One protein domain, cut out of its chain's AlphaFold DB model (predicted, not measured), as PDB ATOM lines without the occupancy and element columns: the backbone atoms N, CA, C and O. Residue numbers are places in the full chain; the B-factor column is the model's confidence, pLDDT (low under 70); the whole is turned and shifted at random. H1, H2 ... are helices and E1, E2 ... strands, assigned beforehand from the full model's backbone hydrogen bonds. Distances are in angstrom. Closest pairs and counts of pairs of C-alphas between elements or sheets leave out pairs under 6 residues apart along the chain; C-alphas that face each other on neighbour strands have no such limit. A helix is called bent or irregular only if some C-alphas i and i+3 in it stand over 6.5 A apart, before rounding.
ATOM      1  N   TYR A 142     142.063 150.631 119.463       92.25
ATOM      2  CA  TYR A 142     141.568 150.075 118.209       92.25
ATOM      3  C   TYR A 142     140.466 150.977 117.655       92.25
ATOM      4  O   TYR A 142     139.529 151.323 118.379       92.25
ATOM      5  N   LEU A 143     140.601 151.375 116.397       90.75
ATOM      6  CA  LEU A 143     139.604 152.109 115.633       90.75
ATOM      7  C   LEU A 143     138.929 151.118 114.682       90.75
ATOM      8  O   LEU A 143     139.612 150.496 113.867       90.75
ATOM      9  N   GLU A 144     137.612 150.947 114.796       87.69
ATOM     10  CA  GLU A 144     136.877 150.079 113.866       87.69
ATOM     11  C   GLU A 144     137.075 150.563 112.416       87.69
ATOM     12  O   GLU A 144     137.235 151.758 112.174       87.69
ATOM     13  N   ASP A 145     137.164 149.619 111.476       84.06
ATOM     14  CA  ASP A 145     137.459 149.830 110.045       84.06
ATOM     15  C   ASP A 145     138.847 150.414 109.688       84.06
ATOM     16  O   ASP A 145     139.209 150.486 108.508       84.06
ATOM     17  N   TRP A 146     139.668 150.749 110.692       86.50
ATOM     18  CA  TRP A 146     141.063 151.180 110.529       86.50
ATOM     19  C   TRP A 146     142.073 150.175 111.080       86.50
ATOM     20  O   TRP A 146     142.977 149.750 110.365       86.50
ATOM     21  N   GLY A 147     141.928 149.785 112.348       89.38
ATOM     22  CA  GLY A 147     142.887 148.950 113.067       89.38
ATOM     23  C   GLY A 147     143.474 149.639 114.301       89.38
ATOM     24  O   GLY A 147     142.861 150.522 114.903       89.38
ATOM     25  N   TRP A 148     144.675 149.223 114.704       91.00
ATOM     26  CA  TRP A 148     145.355 149.802 115.863       91.00
ATOM     27  C   TRP A 148     145.857 151.218 115.582       91.00
ATOM     28  O   TRP A 148     146.402 151.504 114.518       91.00
ATOM     29  N   PHE A 149     145.683 152.087 116.570       89.31
ATOM     30  CA  PHE A 149     146.050 153.491 116.527       89.31
ATOM     31  C   PHE A 149     146.770 153.885 117.816       89.31
ATOM     32  O   PHE A 149     146.211 153.776 118.915       89.31
ATOM     33  N   ASP A 150     148.003 154.358 117.681       89.31
ATOM     34  CA  ASP A 150     148.782 154.923 118.768       89.31
ATOM     35  C   ASP A 150     148.564 156.433 118.833       89.31
ATOM     36  O   ASP A 150     148.960 157.211 117.963       89.31
ATOM     37  N   ARG A 151     147.937 156.858 119.929       84.50
ATOM     38  CA  ARG A 151     147.591 158.256 120.195       84.50
ATOM     39  C   ARG A 151     148.817 159.155 120.343       84.50
ATOM     40  O   ARG A 151     148.666 160.373 120.314       84.50
ATOM     41  N   THR A 152     150.005 158.585 120.545       78.81
ATOM     42  CA  THR A 152     151.245 159.350 120.719       78.81
ATOM     43  C   THR A 152     151.850 159.826 119.398       78.81
ATOM     44  O   THR A 152     152.539 160.840 119.404       78.81
ATOM     45  N   HIS A 153     151.525 159.180 118.274       74.19
ATOM     46  CA  HIS A 153     152.043 159.511 116.936       74.19
ATOM     47  C   HIS A 153     151.184 160.540 116.174       74.19
ATOM     48  O   HIS A 153     151.268 160.681 114.952       74.19
ATOM     49  N   ALA A 154     150.351 161.291 116.898       60.59
ATOM     50  CA  ALA A 154     149.593 162.415 116.367       60.59
ATOM     51  C   ALA A 154     150.495 163.658 116.245       60.59
ATOM     52  O   ALA A 154     150.422 164.569 117.072       60.59
ATOM     53  N   ASP A 155     151.342 163.705 115.214       67.69
ATOM     54  CA  ASP A 155     152.251 164.828 114.939       67.69
ATOM     55  C   ASP A 155     151.511 166.062 114.381       67.69
ATOM     56  O   ASP A 155     151.792 166.577 113.296       67.69
ATOM     57  N   ALA A 156     150.560 166.583 115.160       72.94
ATOM     58  CA  ALA A 156     149.768 167.767 114.827       72.94
ATOM     59  C   ALA A 156     150.644 168.994 114.528       72.94
ATOM     60  O   ALA A 156     150.267 169.849 113.730       72.94
ATOM     61  N   TRP A 157     151.821 169.072 115.153       82.75
ATOM     62  CA  TRP A 157     152.781 170.145 114.919       82.75
ATOM     63  C   TRP A 157     153.463 170.047 113.547       82.75
ATOM     64  O   TRP A 157     153.606 171.063 112.870       82.75
ATOM     65  N   LEU A 158     153.847 168.843 113.105       85.94
ATOM     66  CA  LEU A 158     154.447 168.652 111.781       85.94
ATOM     67  C   LEU A 158     153.423 168.928 110.673       85.94
ATOM     68  O   LEU A 158     153.745 169.596 109.692       85.94
ATOM     69  N   TYR A 159     152.172 168.504 110.884       87.88
ATOM     70  CA  TYR A 159     151.066 168.860 109.995       87.88
ATOM     71  C   TYR A 159     150.863 170.375 109.911       87.88
ATOM     72  O   TYR A 159     150.725 170.906 108.813       87.88
ATOM     73  N   GLY A 160     150.889 171.081 111.047       87.88
ATOM     74  CA  GLY A 160     150.786 172.542 111.081       87.88
ATOM     75  C   GLY A 160     151.864 173.228 110.237       87.88
ATOM     76  O   GLY A 160     151.532 174.043 109.385       87.88
ATOM     77  N   GLN A 161     153.133 172.832 110.392       90.56
ATOM     78  CA  GLN A 161     154.240 173.383 109.595       90.56
ATOM     79  C   GLN A 161     154.032 173.199 108.084       90.56
ATOM     80  O   GLN A 161     154.197 174.147 107.316       90.56
ATOM     81  N   ALA A 162     153.671 171.988 107.653       90.44
ATOM     82  CA  ALA A 162     153.466 171.682 106.239       90.44
ATOM     83  C   ALA A 162     152.249 172.411 105.662       90.44
ATOM     84  O   ALA A 162     152.329 172.997 104.581       90.44
ATOM     85  N   HIS A 163     151.145 172.439 106.408       91.25
ATOM     86  CA  HIS A 163     149.937 173.149 106.017       91.25
ATOM     87  C   HIS A 163     150.171 174.662 105.897       91.25
ATOM     88  O   HIS A 163     149.812 175.255 104.881       91.25
ATOM     89  N   ASP A 164     150.818 175.289 106.882       90.56
ATOM     90  CA  ASP A 164     151.099 176.729 106.865       90.56
ATOM     91  C   ASP A 164     152.011 177.108 105.691       90.56
ATOM     92  O   ASP A 164     151.787 178.118 105.016       90.56
ATOM     93  N   ALA A 165     153.002 176.265 105.381       89.69
ATOM     94  CA  ALA A 165     153.856 176.452 104.216       89.69
ATOM     95  C   ALA A 165     153.064 176.357 102.899       89.69
ATOM     96  O   ALA A 165     153.237 177.207 102.021       89.69
ATOM     97  N   LEU A 166     152.153 175.388 102.775       89.31
ATOM     98  CA  LEU A 166     151.282 175.238 101.603       89.31
ATOM     99  C   LEU A 166     150.356 176.445 101.412       89.31
ATOM    100  O   LEU A 166     150.288 176.995 100.312       89.31
ATOM    101  N   VAL A 167     149.720 176.918 102.487       85.38
ATOM    102  CA  VAL A 167     148.801 178.070 102.448       85.38
ATOM    103  C   VAL A 167     149.535 179.394 102.212       85.38
ATOM    104  O   VAL A 167     148.971 180.307 101.608       85.38
ATOM    105  N   SER A 168     150.810 179.506 102.605       86.06
ATOM    106  CA  SER A 168     151.627 180.699 102.327       86.06
ATOM    107  C   SER A 168     151.849 180.964 100.830       86.06
ATOM    108  O   SER A 168     152.220 182.074 100.451       86.06
ATOM    109  N   GLY A 169     151.648 179.953  99.971       81.75
ATOM    110  CA  GLY A 169     151.766 180.079  98.516       81.75
ATOM    111  C   GLY A 169     153.197 180.267  98.000       81.75
ATOM    112  O   GLY A 169     153.389 180.580  96.827       81.75
ATOM    113  N   THR A 170     154.211 180.071  98.845       84.81
ATOM    114  CA  THR A 170     155.628 180.273  98.491       84.81
ATOM    115  C   THR A 170     156.195 179.194  97.561       84.81
ATOM    116  O   THR A 170     157.273 179.379  96.994       84.81
ATOM    117  N   GLY A 171     155.492 178.063  97.401       89.69
ATOM    118  CA  GLY A 171     155.964 176.909  96.625       89.69
ATOM    119  C   GLY A 171     157.094 176.135  97.307       89.69
ATOM    120  O   GLY A 171     157.777 175.349  96.647       89.69
ATOM    121  N   ARG A 172     157.351 176.400  98.599       91.50
ATOM    122  CA  ARG A 172     158.417 175.773  99.386       91.50
ATOM    123  C   ARG A 172     158.007 175.551 100.839       91.50
ATOM    124  O   ARG A 172     157.354 176.401 101.433       91.50
ATOM    125  N   ALA A 173     158.453 174.444 101.425       91.12
ATOM    126  CA  ALA A 173     158.294 174.153 102.847       91.12
ATOM    127  C   ALA A 173     159.623 173.686 103.426       91.12
ATOM    128  O   ALA A 173     160.273 172.824 102.842       91.12
ATOM    129  N   HIS A 174     159.981 174.231 104.585       90.50
ATOM    130  CA  HIS A 174     161.084 173.755 105.406       90.50
ATOM    131  C   HIS A 174     160.485 173.086 106.638       90.50
ATOM    132  O   HIS A 174     159.959 173.765 107.520       90.50
ATOM    133  N   LEU A 175     160.492 171.757 106.660       89.62
ATOM    134  CA  LEU A 175     159.880 170.975 107.728       89.62
ATOM    135  C   LEU A 175     160.948 170.498 108.690       89.62
ATOM    136  O   LEU A 175     161.887 169.811 108.290       89.62
ATOM    137  N   ILE A 176     160.779 170.843 109.960       86.31
ATOM    138  CA  ILE A 176     161.684 170.449 111.031       86.31
ATOM    139  C   ILE A 176     160.984 169.401 111.890       86.31
ATOM    140  O   ILE A 176     159.804 169.546 112.205       86.31
ATOM    141  N   TRP A 177     161.699 168.356 112.302       85.25
ATOM    142  CA  TRP A 177     161.195 167.378 113.261       85.25
ATOM    143  C   TRP A 177     162.283 166.823 114.172       85.25
ATOM    144  O   TRP A 177     163.480 166.921 113.900       85.25
ATOM    145  N   LEU A 178     161.853 166.240 115.289       78.62
ATOM    146  CA  LEU A 178     162.739 165.511 116.183       78.62
ATOM    147  C   LEU A 178     162.876 164.079 115.676       78.62
ATOM    148  O   LEU A 178     161.915 163.318 115.630       78.62
ATOM    149  N   HIS A 179     164.096 163.703 115.332       74.81
ATOM    150  CA  HIS A 179     164.448 162.353 114.948       74.81
ATOM    151  C   HIS A 179     165.334 161.738 116.023       74.81
ATOM    152  O   HIS A 179     166.315 162.332 116.473       74.81
ATOM    153  N   ARG A 180     165.007 160.516 116.434       69.12
ATOM    154  CA  ARG A 180     165.884 159.732 117.297       69.12
ATOM    155  C   ARG A 180     166.761 158.840 116.430       69.12
ATOM    156  O   ARG A 180     166.243 157.945 115.769       69.12
ATOM    157  N   ASP A 181     168.069 159.061 116.494       64.94
ATOM    158  CA  ASP A 181     169.075 158.236 115.835       64.94
ATOM    159  C   ASP A 181     170.098 157.671 116.839       64.94
ATOM    160  O   ASP A 181     169.904 157.659 118.058       64.94
ATOM    161  N   VAL A 182     171.211 157.184 116.295       59.97
ATOM    162  CA  VAL A 182     172.346 156.584 117.006       59.97
ATOM    163  C   VAL A 182     173.040 157.549 117.977       59.97
ATOM    164  O   VAL A 182     173.691 157.099 118.918       59.97
ATOM    165  N   ARG A 183     172.935 158.862 117.744       62.91
ATOM    166  CA  ARG A 183     173.554 159.932 118.539       62.91
ATOM    167  C   ARG A 183     172.588 160.520 119.569       62.91
ATOM    168  O   ARG A 183     173.002 161.342 120.381       62.91
ATOM    169  N   GLY A 184     171.332 160.076 119.573       65.62
ATOM    170  CA  GLY A 184     170.302 160.518 120.503       65.62
ATOM    171  C   GLY A 184     169.155 161.218 119.788       65.62
ATOM    172  O   GLY A 184     168.797 160.879 118.664       65.62
ATOM    173  N   MET A 185     168.519 162.158 120.480       72.50
ATOM    174  CA  MET A 185     167.476 162.982 119.878       72.50
ATOM    175  C   MET A 185     168.139 164.144 119.146       72.50
ATOM    176  O   MET A 185     168.849 164.928 119.773       72.50
ATOM    177  N   ARG A 186     167.917 164.240 117.839       74.94
ATOM    178  CA  ARG A 186     168.410 165.331 117.004       74.94
ATOM    179  C   ARG A 186     167.264 165.980 116.251       74.94
ATOM    180  O   ARG A 186     166.272 165.333 115.926       74.94
ATOM    181  N   THR A 187     167.429 167.251 115.953       81.75
ATOM    182  CA  THR A 187     166.541 167.956 115.042       81.75
ATOM    183  C   THR A 187     166.989 167.660 113.616       81.75
ATOM    184  O   THR A 187     168.172 167.776 113.310       81.75
ATOM    185  N   VAL A 188     166.062 167.235 112.767       83.38
ATOM    186  CA  VAL A 188     166.285 167.034 111.334       83.38
ATOM    187  C   VAL A 188     165.371 167.992 110.598       83.38
ATOM    188  O   VAL A 188     164.251 168.248 111.040       83.38
ATOM    189  N   ALA A 189     165.869 168.540 109.500       86.81
ATOM    190  CA  ALA A 189     165.106 169.410 108.633       86.81
ATOM    191  C   ALA A 189     165.060 168.846 107.215       86.81
ATOM    192  O   ALA A 189     165.965 168.122 106.789       86.81
ATOM    193  N   ARG A 190     163.995 169.166 106.484       88.50
ATOM    194  CA  ARG A 190     163.833 168.769 105.089       88.50
ATOM    195  C   ARG A 190     163.088 169.831 104.307       88.50
ATOM    196  O   ARG A 190     162.074 170.356 104.763       88.50
ATOM    197  N   ASP A 191     163.590 170.079 103.107       92.19
ATOM    198  CA  ASP A 191     163.021 171.037 102.178       92.19
ATOM    199  C   ASP A 191     162.170 170.335 101.119       92.19
ATOM    200  O   ASP A 191     162.578 169.344 100.502       92.19
ATOM    201  N   TYR A 192     160.985 170.889 100.889       93.69
ATOM    202  CA  TYR A 192     160.045 170.469  99.859       93.69
ATOM    203  C   TYR A 192     159.761 171.629  98.911       93.69
ATOM    204  O   TYR A 192     159.652 172.779  99.343       93.69
ATOM    205  N   ARG A 193     159.597 171.326  97.622       94.12
ATOM    206  CA  ARG A 193     159.172 172.282  96.587       94.12
ATOM    207  C   ARG A 193     157.976 171.762  95.810       94.12
ATOM    208  O   ARG A 193     157.918 170.566  95.539       94.12
ATOM    209  N   TRP A 194     157.086 172.655  95.392       93.75
ATOM    210  CA  TRP A 194     155.934 172.356  94.533       93.75
ATOM    211  C   TRP A 194     155.587 173.545  93.632       93.75
ATOM    212  O   TRP A 194     156.082 174.654  93.850       93.75
ATOM    213  N   ASP A 195     154.734 173.326  92.627       91.50
ATOM    214  CA  ASP A 195     154.093 174.427  91.904       91.50
ATOM    215  C   ASP A 195     152.942 174.983  92.764       91.50
ATOM    216  O   ASP A 195     152.004 174.242  93.067       91.50
ATOM    217  N   PRO A 196     152.954 176.270  93.167       89.44
ATOM    218  CA  PRO A 196     151.867 176.859  93.948       89.44
ATOM    219  C   PRO A 196     150.469 176.688  93.334       89.44
ATOM    220  O   PRO A 196     149.479 176.773  94.059       89.44
ATOM    221  N   ALA A 197     150.358 176.472  92.018       87.06
ATOM    222  CA  ALA A 197     149.089 176.164  91.365       87.06
ATOM    223  C   ALA A 197     148.463 174.846  91.858       87.06
ATOM    224  O   ALA A 197     147.241 174.791  92.003       87.06
ATOM    225  N   ASP A 198     149.282 173.843  92.187       84.88
ATOM    226  CA  ASP A 198     148.839 172.513  92.630       84.88
ATOM    227  C   ASP A 198     148.245 172.534  94.051       84.88
ATOM    228  O   ASP A 198     147.438 171.682  94.410       84.88
ATOM    229  N   ALA A 199     148.586 173.546  94.858       84.38
ATOM    230  CA  ALA A 199     148.133 173.689  96.245       84.38
ATOM    231  C   ALA A 199     146.917 174.626  96.417       84.38
ATOM    232  O   ALA A 199     146.574 174.990  97.541       84.38
ATOM    233  N   ARG A 200     146.270 175.063  95.325       82.19
ATOM    234  CA  ARG A 200     145.138 176.013  95.394       82.19
ATOM    235  C   ARG A 200     143.840 175.390  95.896       82.19
ATOM    236  O   ARG A 200     143.026 176.085  96.497       82.19
ATOM    237  N   ASP A 201     143.632 174.114  95.599       87.94
ATOM    238  CA  ASP A 201     142.475 173.356  96.064       87.94
ATOM    239  C   ASP A 201     142.751 172.805  97.476       87.94
ATOM    240  O   ASP A 201     143.768 172.127  97.658       87.94
ATOM    241  N   PRO A 202     141.875 173.044  98.474       88.94
ATOM    242  CA  PRO A 202     142.047 172.524  99.829       88.94
ATOM    243  C   PRO A 202     142.273 171.010  99.894       88.94
ATOM    244  O   PRO A 202     143.071 170.549 100.713       88.94
ATOM    245  N   ALA A 203     141.620 170.227  99.026       90.25
ATOM    246  CA  ALA A 203     141.827 168.780  98.984       90.25
ATOM    247  C   ALA A 203     143.224 168.417  98.460       90.25
ATOM    248  O   ALA A 203     143.864 167.510  98.993       90.25
ATOM    249  N   CYS A 204     143.733 169.148  97.468       90.25
ATOM    250  CA  CYS A 204     145.094 168.962  96.971       90.25
ATOM    251  C   CYS A 204     146.140 169.386  98.012       90.25
ATOM    252  O   CYS A 204     147.063 168.621  98.289       90.25
ATOM    253  N   ALA A 205     145.962 170.542  98.661       90.62
ATOM    254  CA  ALA A 205     146.848 171.006  99.730       90.62
ATOM    255  C   ALA A 205     146.898 170.014 100.905       90.62
ATOM    256  O   ALA A 205     147.977 169.663 101.381       90.62
ATOM    257  N   TRP A 206     145.746 169.495 101.337       92.94
ATOM    258  CA  TRP A 206     145.681 168.436 102.345       92.94
ATOM    259  C   TRP A 206     146.452 167.179 101.914       92.94
ATOM    260  O   TRP A 206     147.277 166.677 102.680       92.94
ATOM    261  N   ALA A 207     146.231 166.694 100.688       92.75
ATOM    262  CA  ALA A 207     146.883 165.486 100.187       92.75
ATOM    263  C   ALA A 207     148.407 165.660 100.086       92.75
ATOM    264  O   ALA A 207     149.162 164.755 100.443       92.75
ATOM    265  N   MET A 208     148.874 166.841  99.669       93.06
ATOM    266  CA  MET A 208     150.298 167.185  99.648       93.06
ATOM    267  C   MET A 208     150.894 167.226 101.057       93.06
ATOM    268  O   MET A 208     151.945 166.630 101.278       93.06
ATOM    269  N   CYS A 209     150.212 167.873 102.008       92.25
ATOM    270  CA  CYS A 209     150.624 167.937 103.412       92.25
ATOM    271  C   CYS A 209     150.775 166.530 104.008       92.25
ATOM    272  O   CYS A 209     151.842 166.168 104.505       92.25
ATOM    273  N   ALA A 210     149.735 165.705 103.871       91.62
ATOM    274  CA  ALA A 210     149.743 164.313 104.300       91.62
ATOM    275  C   ALA A 210     150.885 163.522 103.643       91.62
ATOM    276  O   ALA A 210     151.605 162.789 104.321       91.62
ATOM    277  N   GLY A 211     151.107 163.725 102.341       91.88
ATOM    278  CA  GLY A 211     152.195 163.098 101.597       91.88
ATOM    279  C   GLY A 211     153.577 163.449 102.153       91.88
ATOM    280  O   GLY A 211     154.391 162.550 102.342       91.88
ATOM    281  N   MET A 212     153.840 164.725 102.459       92.00
ATOM    282  CA  MET A 212     155.111 165.174 103.052       92.00
ATOM    283  C   MET A 212     155.331 164.600 104.460       92.00
ATOM    284  O   MET A 212     156.451 164.250 104.824       92.00
ATOM    285  N   ILE A 213     154.271 164.455 105.254       90.31
ATOM    286  CA  ILE A 213     154.365 163.872 106.599       90.31
ATOM    287  C   ILE A 213     154.682 162.376 106.519       90.31
ATOM    288  O   ILE A 213     155.616 161.918 107.169       90.31
ATOM    289  N   ILE A 214     153.964 161.618 105.683       88.19
ATOM    290  CA  ILE A 214     154.223 160.180 105.469       88.19
ATOM    291  C   ILE A 214     155.646 159.960 104.955       88.19
ATOM    292  O   ILE A 214     156.316 158.998 105.330       88.19
ATOM    293  N   ASP A 215     156.119 160.865 104.107       88.44
ATOM    294  CA  ASP A 215     157.469 160.875 103.573       88.44
ATOM    295  C   ASP A 215     158.546 161.020 104.667       88.44
ATOM    296  O   ASP A 215     159.540 160.283 104.654       88.44
ATOM    297  N   ILE A 216     158.321 161.909 105.641       87.56
ATOM    298  CA  ILE A 216     159.163 162.074 106.837       87.56
ATOM    299  C   ILE A 216     159.085 160.842 107.740       87.56
ATOM    300  O   ILE A 216     160.126 160.323 108.148       87.56
ATOM    301  N   THR A 217     157.883 160.341 108.031       84.12
ATOM    302  CA  THR A 217     157.693 159.167 108.897       84.12
ATOM    303  C   THR A 217     158.375 157.934 108.313       84.12
ATOM    304  O   THR A 217     159.150 157.279 109.007       84.12
ATOM    305  N   SER A 218     158.207 157.696 107.008       82.81
ATOM    306  CA  SER A 218     158.866 156.598 106.287       82.81
ATOM    307  C   SER A 218     160.392 156.693 106.353       82.81
ATOM    308  O   SER A 218     161.083 155.683 106.471       82.81
ATOM    309  N   GLU A 219     160.951 157.902 106.260       81.69
ATOM    310  CA  GLU A 219     162.392 158.109 106.427       81.69
ATOM    311  C   GLU A 219     162.841 157.818 107.860       81.69
ATOM    312  O   GLU A 219     163.862 157.164 108.076       81.69
ATOM    313  N   SER A 220     162.078 158.300 108.842       80.69
ATOM    314  CA  SER A 220     162.377 158.092 110.252       80.69
ATOM    315  C   SER A 220     162.427 156.599 110.579       80.69
ATOM    316  O   SER A 220     163.409 156.145 111.166       80.69
ATOM    317  N   GLU A 221     161.443 155.824 110.115       79.81
ATOM    318  CA  GLU A 221     161.407 154.366 110.264       79.81
ATOM    319  C   GLU A 221     162.602 153.688 109.577       79.81
ATOM    320  O   GLU A 221     163.275 152.857 110.189       79.81
ATOM    321  N   ARG A 222     162.953 154.087 108.344       79.69
ATOM    322  CA  ARG A 222     164.130 153.546 107.632       79.69
ATOM    323  C   ARG A 222     165.443 153.827 108.361       79.69
ATOM    324  O   ARG A 222     166.265 152.926 108.508       79.69
ATOM    325  N   SER A 223     165.643 155.054 108.835       78.44
ATOM    326  CA  SER A 223     166.836 155.451 109.597       78.44
ATOM    327  C   SER A 223     166.933 154.694 110.931       78.44
ATOM    328  O   SER A 223     168.001 154.223 111.339       78.44
ATOM    329  N   GLN A 224     165.796 154.486 111.596       78.81
ATOM    330  CA  GLN A 224     165.716 153.661 112.796       78.81
ATOM    331  C   GLN A 224     166.032 152.184 112.496       78.81
ATOM    332  O   GLN A 224     166.749 151.550 113.273       78.81
ATOM    333  N   ALA A 225     165.589 151.658 111.348       77.19
ATOM    334  CA  ALA A 225     165.813 150.270 110.930       77.19
ATOM    335  C   ALA A 225     167.286 149.944 110.652       77.19
ATOM    336  O   ALA A 225     167.682 148.782 110.733       77.19
ATOM    337  N   ILE A 226     168.107 150.951 110.333       75.44
ATOM    338  CA  ILE A 226     169.557 150.802 110.111       75.44
ATOM    339  C   ILE A 226     170.399 151.278 111.300       75.44
ATOM    340  O   ILE A 226     171.628 151.203 111.262       75.44
ATOM    341  N   SER A 227     169.762 151.768 112.366       71.56
ATOM    342  CA  SER A 227     170.475 152.205 113.564       71.56
ATOM    343  C   SER A 227     171.206 151.026 114.237       71.56
ATOM    344  O   SER A 227     170.790 149.880 114.090       71.56
ATOM    345  N   PRO A 228     172.294 151.248 114.996       68.69
ATOM    346  CA  PRO A 228     172.970 150.197 115.733       68.69
ATOM    347  C   PRO A 228     172.017 149.472 116.675       68.69
ATOM    348  O   PRO A 228     171.156 150.088 117.300       68.69
ATOM    349  N   TRP A 229     172.239 148.171 116.831       62.66
ATOM    350  CA  TRP A 229     171.444 147.290 117.689       62.66
ATOM    351  C   TRP A 229     171.330 147.769 119.138       62.66
ATOM    352  O   TRP A 229     170.374 147.431 119.811       62.66
ATOM    353  N   TRP A 230     172.281 148.549 119.647       63.97
ATOM    354  CA  TRP A 230     172.233 149.070 121.015       63.97
ATOM    355  C   TRP A 230     171.402 150.357 121.149       63.97
ATOM    356  O   TRP A 230     171.226 150.848 122.263       63.97
ATOM    357  N   SER A 231     170.886 150.919 120.049       65.50
ATOM    358  CA  SER A 231     169.996 152.078 120.084       65.50
ATOM    359  C   SER A 231     168.533 151.641 120.214       65.50
ATOM    360  O   SER A 231     168.112 150.607 119.694       65.50
ATOM    361  N   ALA A 232     167.714 152.470 120.867       63.25
ATOM    362  CA  ALA A 232     166.267 152.250 120.932       63.25
ATOM    363  C   ALA A 232     165.577 152.341 119.551       63.25
ATOM    364  O   ALA A 232     164.431 151.916 119.413       63.25
ATOM    365  N   GLY A 233     166.268 152.867 118.529       66.88
ATOM    366  CA  GLY A 233     165.753 152.967 117.161       66.88
ATOM    367  C   GLY A 233     165.470 151.598 116.542       66.88
ATOM    368  O   GLY A 233     164.443 151.427 115.898       66.88
ATOM    369  N   GLN A 234     166.292 150.584 116.833       70.50
ATOM    370  CA  GLN A 234     166.126 149.244 116.257       70.50
ATOM    371  C   GLN A 234     164.874 148.495 116.708       70.50
ATOM    372  O   GLN A 234     164.491 147.556 116.033       70.50
ATOM    373  N   LEU A 235     164.237 148.858 117.825       71.56
ATOM    374  CA  LEU A 235     162.905 148.333 118.163       71.56
ATOM    375  C   LEU A 235     161.802 149.225 117.595       71.56
ATOM    376  O   LEU A 235     160.777 148.710 117.157       71.56
ATOM    377  N   SER A 236     162.028 150.540 117.566       72.31
ATOM    378  CA  SER A 236     161.051 151.510 117.065       72.31
ATOM    379  C   SER A 236     160.756 151.344 115.574       72.31
ATOM    380  O   SER A 236     159.622 151.517 115.161       72.31
ATOM    381  N   ALA A 237     161.744 150.928 114.783       74.94
ATOM    382  CA  ALA A 237     161.601 150.738 113.341       74.94
ATOM    383  C   ALA A 237     160.618 149.634 112.913       74.94
ATOM    384  O   ALA A 237     160.319 149.503 111.730       74.94
ATOM    385  N   TRP A 238     160.183 148.791 113.850       77.50
ATOM    386  CA  TRP A 238     159.346 147.618 113.576       77.50
ATOM    387  C   TRP A 238     157.986 147.707 114.260       77.50
ATOM    388  O   TRP A 238     157.303 146.695 114.432       77.50
ATOM    389  N   GLN A 239     157.613 148.904 114.711       83.94
ATOM    390  CA  GLN A 239     156.273 149.157 115.210       83.94
ATOM    391  C   GLN A 239     155.306 149.090 114.028       83.94
ATOM    392  O   GLN A 239     155.519 149.710 112.992       83.94
ATOM    393  N   PHE A 240     154.266 148.272 114.160       85.75
ATOM    394  CA  PHE A 240     153.325 148.010 113.070       85.75
ATOM    395  C   PHE A 240     152.322 149.156 112.873       85.75
ATOM    396  O   PHE A 240     151.552 149.140 111.918       85.75
ATOM    397  N   ASP A 241     152.297 150.102 113.808       86.88
ATOM    398  CA  ASP A 241     151.252 151.094 113.986       86.88
ATOM    399  C   ASP A 241     151.743 152.546 113.915       86.88
ATOM    400  O   ASP A 241     150.892 153.420 113.798       86.88
ATOM    401  N   ASP A 242     153.050 152.829 113.906       83.94
ATOM    402  CA  ASP A 242     153.583 154.204 113.854       83.94
ATOM    403  C   ASP A 242     153.155 154.918 112.552       83.94
ATOM    404  O   ASP A 242     152.353 155.857 112.600       83.94
ATOM    405  N   ALA A 243     153.597 154.439 111.378       81.56
ATOM    406  CA  ALA A 243     153.174 154.987 110.084       81.56
ATOM    407  C   ALA A 243     151.647 154.977 109.861       81.56
ATOM    408  O   ALA A 243     151.114 156.019 109.457       81.56
ATOM    409  N   PRO A 244     150.902 153.886 110.144       85.25
ATOM    410  CA  PRO A 244     149.443 153.920 110.096       85.25
ATOM    411  C   PRO A 244     148.843 155.001 110.999       85.25
ATOM    412  O   PRO A 244     147.966 155.744 110.571       85.25
ATOM    413  N   SER A 245     149.326 155.163 112.229       87.62
ATOM    414  CA  SER A 245     148.775 156.165 113.143       87.62
ATOM    415  C   SER A 245     149.017 157.586 112.645       87.62
ATOM    416  O   SER A 245     148.112 158.423 112.707       87.62
ATOM    417  N   THR A 246     150.192 157.855 112.071       87.00
ATOM    418  CA  THR A 246     150.463 159.134 111.408       87.00
ATOM    419  C   THR A 246     149.553 159.354 110.197       87.00
ATOM    420  O   THR A 246     148.998 160.444 110.033       87.00
ATOM    421  N   LEU A 247     149.350 158.328 109.365       86.62
ATOM    422  CA  LEU A 247     148.449 158.398 108.216       86.62
ATOM    423  C   LEU A 247     147.012 158.696 108.660       86.62
ATOM    424  O   LEU A 247     146.401 159.629 108.142       86.62
ATOM    425  N   TYR A 248     146.499 157.987 109.665       87.44
ATOM    426  CA  TYR A 248     145.181 158.257 110.236       87.44
ATOM    427  C   TYR A 248     145.063 159.688 110.756       87.44
ATOM    428  O   TYR A 248     144.058 160.357 110.510       87.44
ATOM    429  N   HIS A 249     146.102 160.199 111.428       87.19
ATOM    430  CA  HIS A 249     146.104 161.588 111.870       87.19
ATOM    431  C   HIS A 249     145.923 162.543 110.687       87.19
ATOM    432  O   HIS A 249     145.089 163.445 110.755       87.19
ATOM    433  N   CYS A 250     146.632 162.314 109.581       88.12
ATOM    434  CA  CYS A 250     146.483 163.109 108.364       88.12
ATOM    435  C   CYS A 250     145.068 162.993 107.778       88.12
ATOM    436  O   CYS A 250     144.473 164.009 107.422       88.12
ATOM    437  N   LEU A 251     144.491 161.787 107.740       88.00
ATOM    438  CA  LEU A 251     143.115 161.561 107.280       88.00
ATOM    439  C   LEU A 251     142.085 162.311 108.137       88.00
ATOM    440  O   LEU A 251     141.152 162.895 107.595       88.00
ATOM    441  N   SER A 252     142.290 162.394 109.455       85.50
ATOM    442  CA  SER A 252     141.410 163.152 110.362       85.50
ATOM    443  C   SER A 252     141.403 164.669 110.109       85.50
ATOM    444  O   SER A 252     140.539 165.382 110.616       85.50
ATOM    445  N   ARG A 253     142.368 165.175 109.326       87.56
ATOM    446  CA  ARG A 253     142.484 166.582 108.909       87.56
ATOM    447  C   ARG A 253     141.946 166.842 107.501       87.56
ATOM    448  O   ARG A 253     142.095 167.959 107.010       87.56
ATOM    449  N   ALA A 254     141.376 165.830 106.846       88.44
ATOM    450  CA  ALA A 254     140.814 165.980 105.513       88.44
ATOM    451  C   ALA A 254     139.718 167.064 105.490       88.44
ATOM    452  O   ALA A 254     138.926 167.149 106.435       88.44
ATOM    453  N   PRO A 255     139.649 167.883 104.423       87.88
ATOM    454  CA  PRO A 255     138.566 168.839 104.228       87.88
ATOM    455  C   PRO A 255     137.190 168.165 104.281       87.88
ATOM    456  O   PRO A 255     137.034 167.007 103.878       87.88
ATOM    457  N   ALA A 256     136.179 168.891 104.762       84.81
ATOM    458  CA  ALA A 256     134.832 168.356 104.976       84.81
ATOM    459  C   ALA A 256     134.196 167.813 103.681       84.81
ATOM    460  O   ALA A 256     133.424 166.852 103.715       84.81
ATOM    461  N   GLU A 257     134.572 168.374 102.532       85.12
ATOM    462  CA  GLU A 257     134.126 167.966 101.199       85.12
ATOM    463  C   GLU A 257     134.556 166.535 100.845       85.12
ATOM    464  O   GLU A 257     133.899 165.881 100.037       85.12
ATOM    465  N   LEU A 258     135.634 166.031 101.458       84.12
ATOM    466  CA  LEU A 258     136.076 164.644 101.305       84.12
ATOM    467  C   LEU A 258     135.314 163.677 102.222       84.12
ATOM    468  O   LEU A 258     135.377 162.471 101.994       84.12
ATOM    469  N   SER A 259     134.589 164.199 103.222       78.19
ATOM    470  CA  SER A 259     133.719 163.448 104.138       78.19
ATOM    471  C   SER A 259     134.358 162.141 104.642       78.19
ATOM    472  O   SER A 259     133.810 161.059 104.397       78.19
ATOM    473  N   PRO A 260     135.530 162.207 105.310       78.94
ATOM    474  CA  PRO A 260     136.165 161.012 105.853       78.94
ATOM    475  C   PRO A 260     135.201 160.308 106.823       78.94
ATOM    476  O   PRO A 260     134.474 160.985 107.558       78.94
ATOM    477  N   PRO A 261     135.156 158.965 106.834       79.25
ATOM    478  CA  PRO A 261     134.286 158.254 107.755       79.25
ATOM    479  C   PRO A 261     134.700 158.527 109.201       79.25
ATOM    480  O   PRO A 261     135.883 158.493 109.541       79.25
ATOM    481  N   GLU A 262     133.713 158.786 110.055       82.19
ATOM    482  CA  GLU A 262     133.938 158.875 111.493       82.19
ATOM    483  C   GLU A 262     134.224 157.475 112.036       82.19
ATOM    484  O   GLU A 262     133.398 156.568 111.914       82.19
ATOM    485  N   LEU A 263     135.408 157.293 112.619       84.62
ATOM    486  CA  LEU A 263     135.803 156.018 113.199       84.62
ATOM    487  C   LEU A 263     135.550 156.019 114.697       84.62
ATOM    488  O   LEU A 263     135.943 156.940 115.417       84.62
ATOM    489  N   THR A 264     134.925 154.949 115.180       86.44
ATOM    490  CA  THR A 264     134.627 154.797 116.604       86.44
ATOM    491  C   THR A 264     135.791 154.096 117.309       86.44
ATOM    492  O   THR A 264     136.117 152.955 116.964       86.44
ATOM    493  N   PRO A 265     136.430 154.732 118.309       89.88
ATOM    494  CA  PRO A 265     137.455 154.075 119.103       89.88
ATOM    495  C   PRO A 265     136.838 153.083 120.091       89.88
ATOM    496  O   PRO A 265     135.967 153.437 120.885       89.88
ATOM    497  N   THR A 266     137.373 151.863 120.135       91.06
ATOM    498  CA  THR A 266     137.162 150.969 121.278       91.06
ATOM    499  C   THR A 266     137.977 151.493 122.459       91.06
ATOM    500  O   THR A 266     139.207 151.541 122.403       91.06
ATOM    501  N   THR A 267     137.304 151.890 123.540       84.44
ATOM    502  CA  THR A 267     137.954 152.394 124.764       84.44
ATOM    503  C   THR A 267     137.933 151.403 125.925       84.44
ATOM    504  O   THR A 267     138.591 151.647 126.935       84.44
ATOM    505  N   ASP A 268     137.187 150.300 125.810       93.19
ATOM    506  CA  ASP A 268     137.188 149.239 126.818       93.19
ATOM    507  C   ASP A 268     138.533 148.503 126.807       93.19
ATOM    508  O   ASP A 268     138.865 147.749 125.890       93.19
ATOM    509  N   GLN A 269     139.306 148.711 127.869       90.38
ATOM    510  CA  GLN A 269     140.623 148.119 128.040       90.38
ATOM    511  C   GLN A 269     140.588 146.585 128.074       90.38
ATOM    512  O   GLN A 269     141.524 145.954 127.583       90.38
ATOM    513  N   ALA A 270     139.539 145.970 128.630       92.12
ATOM    514  CA  ALA A 270     139.428 144.516 128.672       92.12
ATOM    515  C   ALA A 270     139.221 143.949 127.261       92.12
ATOM    516  O   ALA A 270     139.929 143.017 126.868       92.12
ATOM    517  N   ALA A 271     138.331 144.569 126.482       94.44
ATOM    518  CA  ALA A 271     138.107 144.227 125.081       94.44
ATOM    519  C   ALA A 271     139.374 144.420 124.231       94.44
ATOM    520  O   ALA A 271     139.742 143.530 123.465       94.44
ATOM    521  N   LEU A 272     140.102 145.529 124.416       94.50
ATOM    522  CA  LEU A 272     141.367 145.777 123.715       94.50
ATOM    523  C   LEU A 272     142.429 144.720 124.050       94.50
ATOM    524  O   LEU A 272     143.095 144.207 123.157       94.50
ATOM    525  N   GLN A 273     142.589 144.359 125.325       90.81
ATOM    526  CA  GLN A 273     143.556 143.334 125.735       90.81
ATOM    527  C   GLN A 273     143.189 141.937 125.222       90.81
ATOM    528  O   GLN A 273     144.078 141.116 124.992       90.81
ATOM    529  N   GLU A 274     141.898 141.635 125.091       93.69
ATOM    530  CA  GLU A 274     141.426 140.388 124.486       93.69
ATOM    531  C   GLU A 274     141.731 140.360 122.988       93.69
ATOM    532  O   GLU A 274     142.400 139.438 122.525       93.69
ATOM    533  N   ARG A 275     141.358 141.415 122.255       94.62
ATOM    534  CA  ARG A 275     141.679 141.553 120.829       94.62
ATOM    535  C   ARG A 275     143.187 141.451 120.592       94.62
ATOM    536  O   ARG A 275     143.630 140.655 119.769       94.62
ATOM    537  N   TRP A 276     143.997 142.155 121.385       93.62
ATOM    538  CA  TRP A 276     145.458 142.094 121.295       93.62
ATOM    539  C   TRP A 276     146.013 140.680 121.464       93.62
ATOM    540  O   TRP A 276     146.928 140.282 120.745       93.62
ATOM    541  N   ARG A 277     145.449 139.885 122.380       90.88
ATOM    542  CA  ARG A 277     145.841 138.480 122.558       90.88
ATOM    543  C   ARG A 277     145.511 137.613 121.343       90.88
ATOM    544  O   ARG A 277     146.252 136.664 121.094       90.88
ATOM    545  N   GLN A 278     144.450 137.937 120.608       92.62
ATOM    546  CA  GLN A 278     144.000 137.184 119.437       92.62
ATOM    547  C   GLN A 278     144.811 137.520 118.177       92.62
ATOM    548  O   GLN A 278     145.231 136.607 117.471       92.62
ATOM    549  N   GLU A 279     145.076 138.803 117.908       91.94
ATOM    550  CA  GLU A 279     145.674 139.238 116.630       91.94
ATOM    551  C   GLU A 279     147.089 139.829 116.748       91.94
ATOM    552  O   GLU A 279     147.860 139.806 115.785       91.94
ATOM    553  N   GLY A 280     147.481 140.320 117.928       90.31
ATOM    554  CA  GLY A 280     148.667 141.167 118.084       90.31
ATOM    555  C   GLY A 280     149.989 140.487 117.739       90.31
ATOM    556  O   GLY A 280     150.882 141.117 117.176       90.31
ATOM    557  N   ARG A 281     150.129 139.184 118.026       87.75
ATOM    558  CA  ARG A 281     151.342 138.431 117.656       87.75
ATOM    559  C   ARG A 281     151.525 138.368 116.146       87.75
ATOM    560  O   ARG A 281     152.632 138.598 115.671       87.75
ATOM    561  N   THR A 282     150.449 138.081 115.420       89.06
ATOM    562  CA  THR A 282     150.460 137.992 113.959       89.06
ATOM    563  C   THR A 282     150.790 139.346 113.347       89.06
ATOM    564  O   THR A 282     151.652 139.417 112.481       89.06
ATOM    565  N   LEU A 283     150.186 140.431 113.843       89.06
ATOM    566  CA  LEU A 283     150.465 141.789 113.359       89.06
ATOM    567  C   LEU A 283     151.934 142.182 113.537       89.06
ATOM    568  O   LEU A 283     152.580 142.630 112.591       89.06
ATOM    569  N   VAL A 284     152.488 141.959 114.731       88.19
ATOM    570  CA  VAL A 284     153.904 142.241 115.000       88.19
ATOM    571  C   VAL A 284     154.808 141.362 114.140       88.19
ATOM    572  O   VAL A 284     155.814 141.842 113.625       88.19
ATOM    573  N   GLN A 285     154.469 140.084 113.964       86.31
ATOM    574  CA  GLN A 285     155.247 139.189 113.116       86.31
ATOM    575  C   GLN A 285     155.261 139.674 111.663       86.31
ATOM    576  O   GLN A 285     156.342 139.793 111.101       86.31
ATOM    577  N   LEU A 286     154.105 140.028 111.090       84.50
ATOM    578  CA  LEU A 286     154.009 140.578 109.732       84.50
ATOM    579  C   LEU A 286     154.871 141.837 109.564       84.50
ATOM    580  O   LEU A 286     155.604 141.952 108.582       84.50
ATOM    581  N   ALA A 287     154.863 142.744 110.544       82.75
ATOM    582  CA  ALA A 287     155.719 143.928 110.516       82.75
ATOM    583  C   ALA A 287     157.217 143.571 110.586       82.75
ATOM    584  O   ALA A 287     158.015 144.089 109.809       82.75
ATOM    585  N   VAL A 288     157.602 142.649 111.477       80.06
ATOM    586  CA  VAL A 288     159.003 142.251 111.702       80.06
ATOM    587  C   VAL A 288     159.584 141.420 110.553       80.06
ATOM    588  O   VAL A 288     160.769 141.563 110.254       80.06
ATOM    589  N   THR A 289     158.806 140.522 109.947       76.25
ATOM    590  CA  THR A 289     159.311 139.576 108.936       76.25
ATOM    591  C   THR A 289     158.972 139.972 107.511       76.25
ATOM    592  O   THR A 289     159.772 139.717 106.617       76.25
ATOM    593  N   GLU A 290     157.800 140.565 107.279       72.19
ATOM    594  CA  GLU A 290     157.332 140.893 105.927       72.19
ATOM    595  C   GLU A 290     157.459 142.382 105.597       72.19
ATOM    596  O   GLU A 290     157.311 142.741 104.432       72.19
ATOM    597  N   HIS A 291     157.740 143.250 106.579       67.12
ATOM    598  CA  HIS A 291     157.697 144.710 106.416       67.12
ATOM    599  C   HIS A 291     156.354 145.203 105.852       67.12
ATOM    600  O   HIS A 291     156.298 146.160 105.077       67.12
ATOM    601  N   ARG A 292     155.259 144.520 106.202       64.38
ATOM    602  CA  ARG A 292     153.917 144.848 105.712       64.38
ATOM    603  C   ARG A 292     153.103 145.503 106.806       64.38
ATOM    604  O   ARG A 292     152.959 144.952 107.896       64.38
ATOM    605  N   LEU A 293     152.535 146.654 106.471       64.06
ATOM    606  CA  LEU A 293     151.487 147.273 107.267       64.06
ATOM    607  C   LEU A 293     150.170 146.501 107.073       64.06
ATOM    608  O   LEU A 293     149.943 145.940 105.993       64.06
ATOM    609  N   PRO A 294     149.304 146.444 108.098       64.94
ATOM    610  CA  PRO A 294     147.973 145.874 107.948       64.94
ATOM    611  C   PRO A 294     147.173 146.640 106.885       64.94
ATOM    612  O   PRO A 294     147.313 147.853 106.731       64.94
ATOM    613  N   ALA A 295     146.346 145.914 106.131       66.88
ATOM    614  CA  ALA A 295     145.491 146.514 105.113       66.88
ATOM    615  C   ALA A 295     144.411 147.392 105.763       66.88
ATOM    616  O   ALA A 295     143.813 146.996 106.765       66.88
ATOM    617  N   ILE A 296     144.135 148.548 105.160       75.75
ATOM    618  CA  ILE A 296     143.008 149.404 105.543       75.75
ATOM    619  C   ILE A 296     141.723 148.723 105.068       75.75
ATOM    620  O   ILE A 296     141.601 148.377 103.892       75.75
ATOM    621  N   ALA A 297     140.781 148.493 105.984       75.69
ATOM    622  CA  ALA A 297     139.583 147.712 105.692       75.69
ATOM    623  C   ALA A 297     138.501 148.519 104.947       75.69
ATOM    624  O   ALA A 297     137.822 147.954 104.090       75.69
ATOM    625  N   ASP A 298     138.344 149.821 105.233       81.31
ATOM    626  CA  ASP A 298     137.348 150.675 104.562       81.31
ATOM    627  C   ASP A 298     137.837 151.150 103.173       81.31
ATOM    628  O   ASP A 298     138.815 151.904 103.083       81.31
ATOM    629  N   PRO A 299     137.130 150.818 102.073       83.19
ATOM    630  CA  PRO A 299     137.471 151.294 100.731       83.19
ATOM    631  C   PRO A 299     137.464 152.823 100.580       83.19
ATOM    632  O   PRO A 299     138.180 153.362  99.735       83.19
ATOM    633  N   ARG A 300     136.671 153.548 101.382       82.69
ATOM    634  CA  ARG A 300     136.637 155.021 101.369       82.69
ATOM    635  C   ARG A 300     137.931 155.601 101.913       82.69
ATOM    636  O   ARG A 300     138.461 156.549 101.337       82.69
ATOM    637  N   LEU A 301     138.455 155.013 102.989       85.69
ATOM    638  CA  LEU A 301     139.754 155.388 103.539       85.69
ATOM    639  C   LEU A 301     140.865 155.058 102.544       85.69
ATOM    640  O   LEU A 301     141.726 155.901 102.310       85.69
ATOM    641  N   GLN A 302     140.796 153.899 101.881       87.06
ATOM    642  CA  GLN A 302     141.751 153.551 100.827       87.06
ATOM    643  C   GLN A 302     141.760 154.584  99.688       87.06
ATOM    644  O   GLN A 302     142.827 155.034  99.285       87.06
ATOM    645  N   GLY A 303     140.594 155.055  99.232       88.25
ATOM    646  CA  GLY A 303     140.521 156.098  98.202       88.25
ATOM    647  C   GLY A 303     141.145 157.439  98.619       88.25
ATOM    648  O   GLY A 303     141.645 158.180  97.770       88.25
ATOM    649  N   LEU A 304     141.152 157.764  99.916       89.69
ATOM    650  CA  LEU A 304     141.868 158.929 100.447       89.69
ATOM    651  C   LEU A 304     143.383 158.699 100.472       89.69
ATOM    652  O   LEU A 304     144.138 159.603 100.121       89.69
ATOM    653  N   VAL A 305     143.828 157.493 100.826       88.75
ATOM    654  CA  VAL A 305     145.247 157.110 100.768       88.75
ATOM    655  C   VAL A 305     145.776 157.172  99.339       88.75
ATOM    656  O   VAL A 305     146.827 157.765  99.108       88.75
ATOM    657  N   ASP A 306     145.020 156.664  98.369       90.25
ATOM    658  CA  ASP A 306     145.404 156.699  96.956       90.25
ATOM    659  C   ASP A 306     145.581 158.144  96.454       90.25
ATOM    660  O   ASP A 306     146.495 158.432  95.676       90.25
ATOM    661  N   ARG A 307     144.754 159.084  96.937       91.75
ATOM    662  CA  ARG A 307     144.915 160.521  96.650       91.75
ATOM    663  C   ARG A 307     146.197 161.087  97.247       91.75
ATOM    664  O   ARG A 307     146.868 161.870  96.581       91.75
ATOM    665  N   ILE A 308     146.532 160.707  98.479       91.88
ATOM    666  CA  ILE A 308     147.773 161.139  99.129       91.88
ATOM    667  C   ILE A 308     148.985 160.617  98.352       91.88
ATOM    668  O   ILE A 308     149.891 161.391  98.052       91.88
ATOM    669  N   GLU A 309     148.987 159.339  97.967       90.38
ATOM    670  CA  GLU A 309     150.068 158.753  97.168       90.38
ATOM    671  C   GLU A 309     150.197 159.428  95.794       90.38
ATOM    672  O   GLU A 309     151.307 159.748  95.369       90.38
ATOM    673  N   ALA A 310     149.079 159.737  95.129       90.44
ATOM    674  CA  ALA A 310     149.094 160.491  93.875       90.44
ATOM    675  C   ALA A 310     149.675 161.907  94.049       90.44
ATOM    676  O   ALA A 310     150.464 162.361  93.216       90.44
ATOM    677  N   ALA A 311     149.348 162.586  95.154       91.50
ATOM    678  CA  ALA A 311     149.826 163.938  95.446       91.50
ATOM    679  C   ALA A 311     151.344 164.018  95.672       91.50
ATOM    680  O   ALA A 311     151.929 165.096  95.556       91.50
ATOM    681  N   ARG A 312     152.022 162.890  95.930       90.00
ATOM    682  CA  ARG A 312     153.494 162.843  96.032       90.00
ATOM    683  C   ARG A 312     154.193 163.221  94.729       90.00
ATOM    684  O   ARG A 312     155.353 163.614  94.763       90.00
ATOM    685  N   ALA A 313     153.504 163.136  93.591       90.31
ATOM    686  CA  ALA A 313     154.031 163.589  92.305       90.31
ATOM    687  C   ALA A 313     154.076 165.125  92.168       90.31
ATOM    688  O   ALA A 313     154.756 165.632  91.273       90.31
ATOM    689  N   TRP A 314     153.367 165.864  93.028       92.00
ATOM    690  CA  TRP A 314     153.225 167.327  92.950       92.00
ATOM    691  C   TRP A 314     154.271 168.087  93.757       92.00
ATOM    692  O   TRP A 314     154.356 169.311  93.693       92.00
ATOM    693  N   TRP A 315     155.105 167.374  94.509       93.56
ATOM    694  CA  TRP A 315     156.221 167.966  95.222       93.56
ATOM    695  C   TRP A 315     157.499 167.166  95.012       93.56
ATOM    696  O   TRP A 315     157.498 166.006  94.606       93.56
ATOM    697  N   ARG A 316     158.630 167.817  95.263       93.06
ATOM    698  CA  ARG A 316     159.955 167.199  95.218       93.06
ATOM    699  C   ARG A 316     160.712 167.533  96.487       93.06
ATOM    700  O   ARG A 316     160.606 168.649  96.994       93.06
ATOM    701  N   ARG A 317     161.476 166.555  96.971       90.25
ATOM    702  CA  ARG A 317     162.478 166.768  98.014       90.25
ATOM    703  C   ARG A 317     163.658 167.524  97.409       90.25
ATOM    704  O   ARG A 317     164.138 167.155  96.336       90.25
ATOM    705  N   ASP A 318     164.130 168.547  98.101       83.81
ATOM    706  CA  ASP A 318     165.437 169.134  97.838       83.81
ATOM    707  C   ASP A 318     166.466 168.448  98.741       83.81
ATOM    708  O   ASP A 318     166.688 168.847  99.884       83.81
ATOM    709  N   ASP A 319     167.144 167.426  98.224       68.00
ATOM    710  CA  ASP A 319     168.183 166.712  98.985       68.00
ATOM    711  C   ASP A 319     169.484 167.536  99.145       68.00
ATOM    712  O   ASP A 319     170.480 167.062  99.689       68.00
TER     713      ASP A 319
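AT A GLANCE: This is residues 142 to 319 of the 324 residues of the protein "CPBP family intramembrane metalloprotease" of Planctomycetes bacterium (UniProt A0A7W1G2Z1). A long helix, H2, runs through the middle of the domain, with one face of a small, strongly twisted sheet on one side of it; H1 packs on the same face, H4 runs beside H2 the opposite way, and H6 crosses H2 nearly at a right angle. The long hairpin of E2 and E3 makes most of the sheet, and the bent helix H5 lies out at one end of the domain, touching no other helix. The printed part has 178 residues with six named helices and four named strands, in the order E1 H1 E2 E3 H2 H3 H4 H5 H6 E4; the sheet order is E2 - E3 - E4, all antiparallel, and the class is mixed, helices and strands. The whole is compact, with a radius of gyration of the C-alphas of 17.0 A, and spans 49 by 42 by 25 A.

HOW THE PARTS SIT: Look first at E2, residues 172 to 181, and E3, residues 184 to 194, an antiparallel hairpin, where N 175 and O 190 are 2.8 A apart, within hydrogen-bond range. E3 is the inner strand; on its other side is the edge strand E4, residues 315 to 318, antiparallel to it, with N 316 and O 193 2.9 A apart. The sheet is strongly twisted, only just, with C-alphas up to 4.3 A off its best plane, and E2 bends by 56 degrees at residue 178. Two layers are formed, helices on one face of a sheet: H1, residues 156 to 167, and H2, residues 202 to 225, are on the same face, each at a height over the sheet of 8.6 A. H1 lies over E2 and runs along it, at 7 degrees on the local plane; H2 lies over E3, slantwise at 33 degrees on the local plane. H2 is the hub. With its residues 205 to 213 alone it touches H1, closest at the C-alphas of Cys 209 and Ala 162, 5.5 A, at a steep tilt of 46 degrees, opposite ways. With residues 210 to 218 alone it touches H4, residues 242 to 251, at a shallow tilt of 7 degrees, opposite ways; the closest C-alphas, of Ala 210 and Cys 250, are 5.3 A apart. With residues 204 to 212 alone it touches H6, residues 299 to 314, about perpendicular at 85 degrees; the C-alphas of Ala 207 and Ile 308 are closest, at 4.6 A. H3, residues 233 to 236, only grazes the sheet and touches H2, the closest C-alphas being those of Gly 233 and Gln 224, 4.4 A apart. E1, residues 147 to 150, pairs with no named strand; its closest C-alpha to H4 is that of Phe 149, 5.1 A from that of Ser 245. Every O i to N i+4 pair is within hydrogen-bond range in H1, H2 and H4; in H6 10 of 12 are, and H3 is too short for such a pair.

IN THESE COORDINATES: Find C-alpha 147, where E1 begins, at (142.887, 148.950, 113.067). E3 measures 32.0 A from first to last C-alpha, E2 26.3 A, H2 34.4 A, H6 23.8 A and H1 16.1 A. H2 begins at C-alpha 202, at (142.047, 172.524, 99.829). H5, residues 269 to 290, was assigned as one helix by its hydrogen bonds but is bent: C-alphas 278 and 281 are 7.7 A apart, and its arms H5a, residues 269 to 278, and H5b, residues 281 to 290, stand at a steep tilt of 53 degrees. E4 ends at C-alpha 318, at (165.437, 169.134, 97.838).

THE WHOLE: The C-alphas farthest apart, of Ala 197 and Ala 270, are 49.9 A apart. The printed part has no cut, and the one long link, residues 252 to 268, leads from H4 to H5a. The mean pLDDT of the printed part is 84.0; look for values under 70 at residues 154 to 155, 180 to 184, 228 to 233, 291 to 295 and at residue 319.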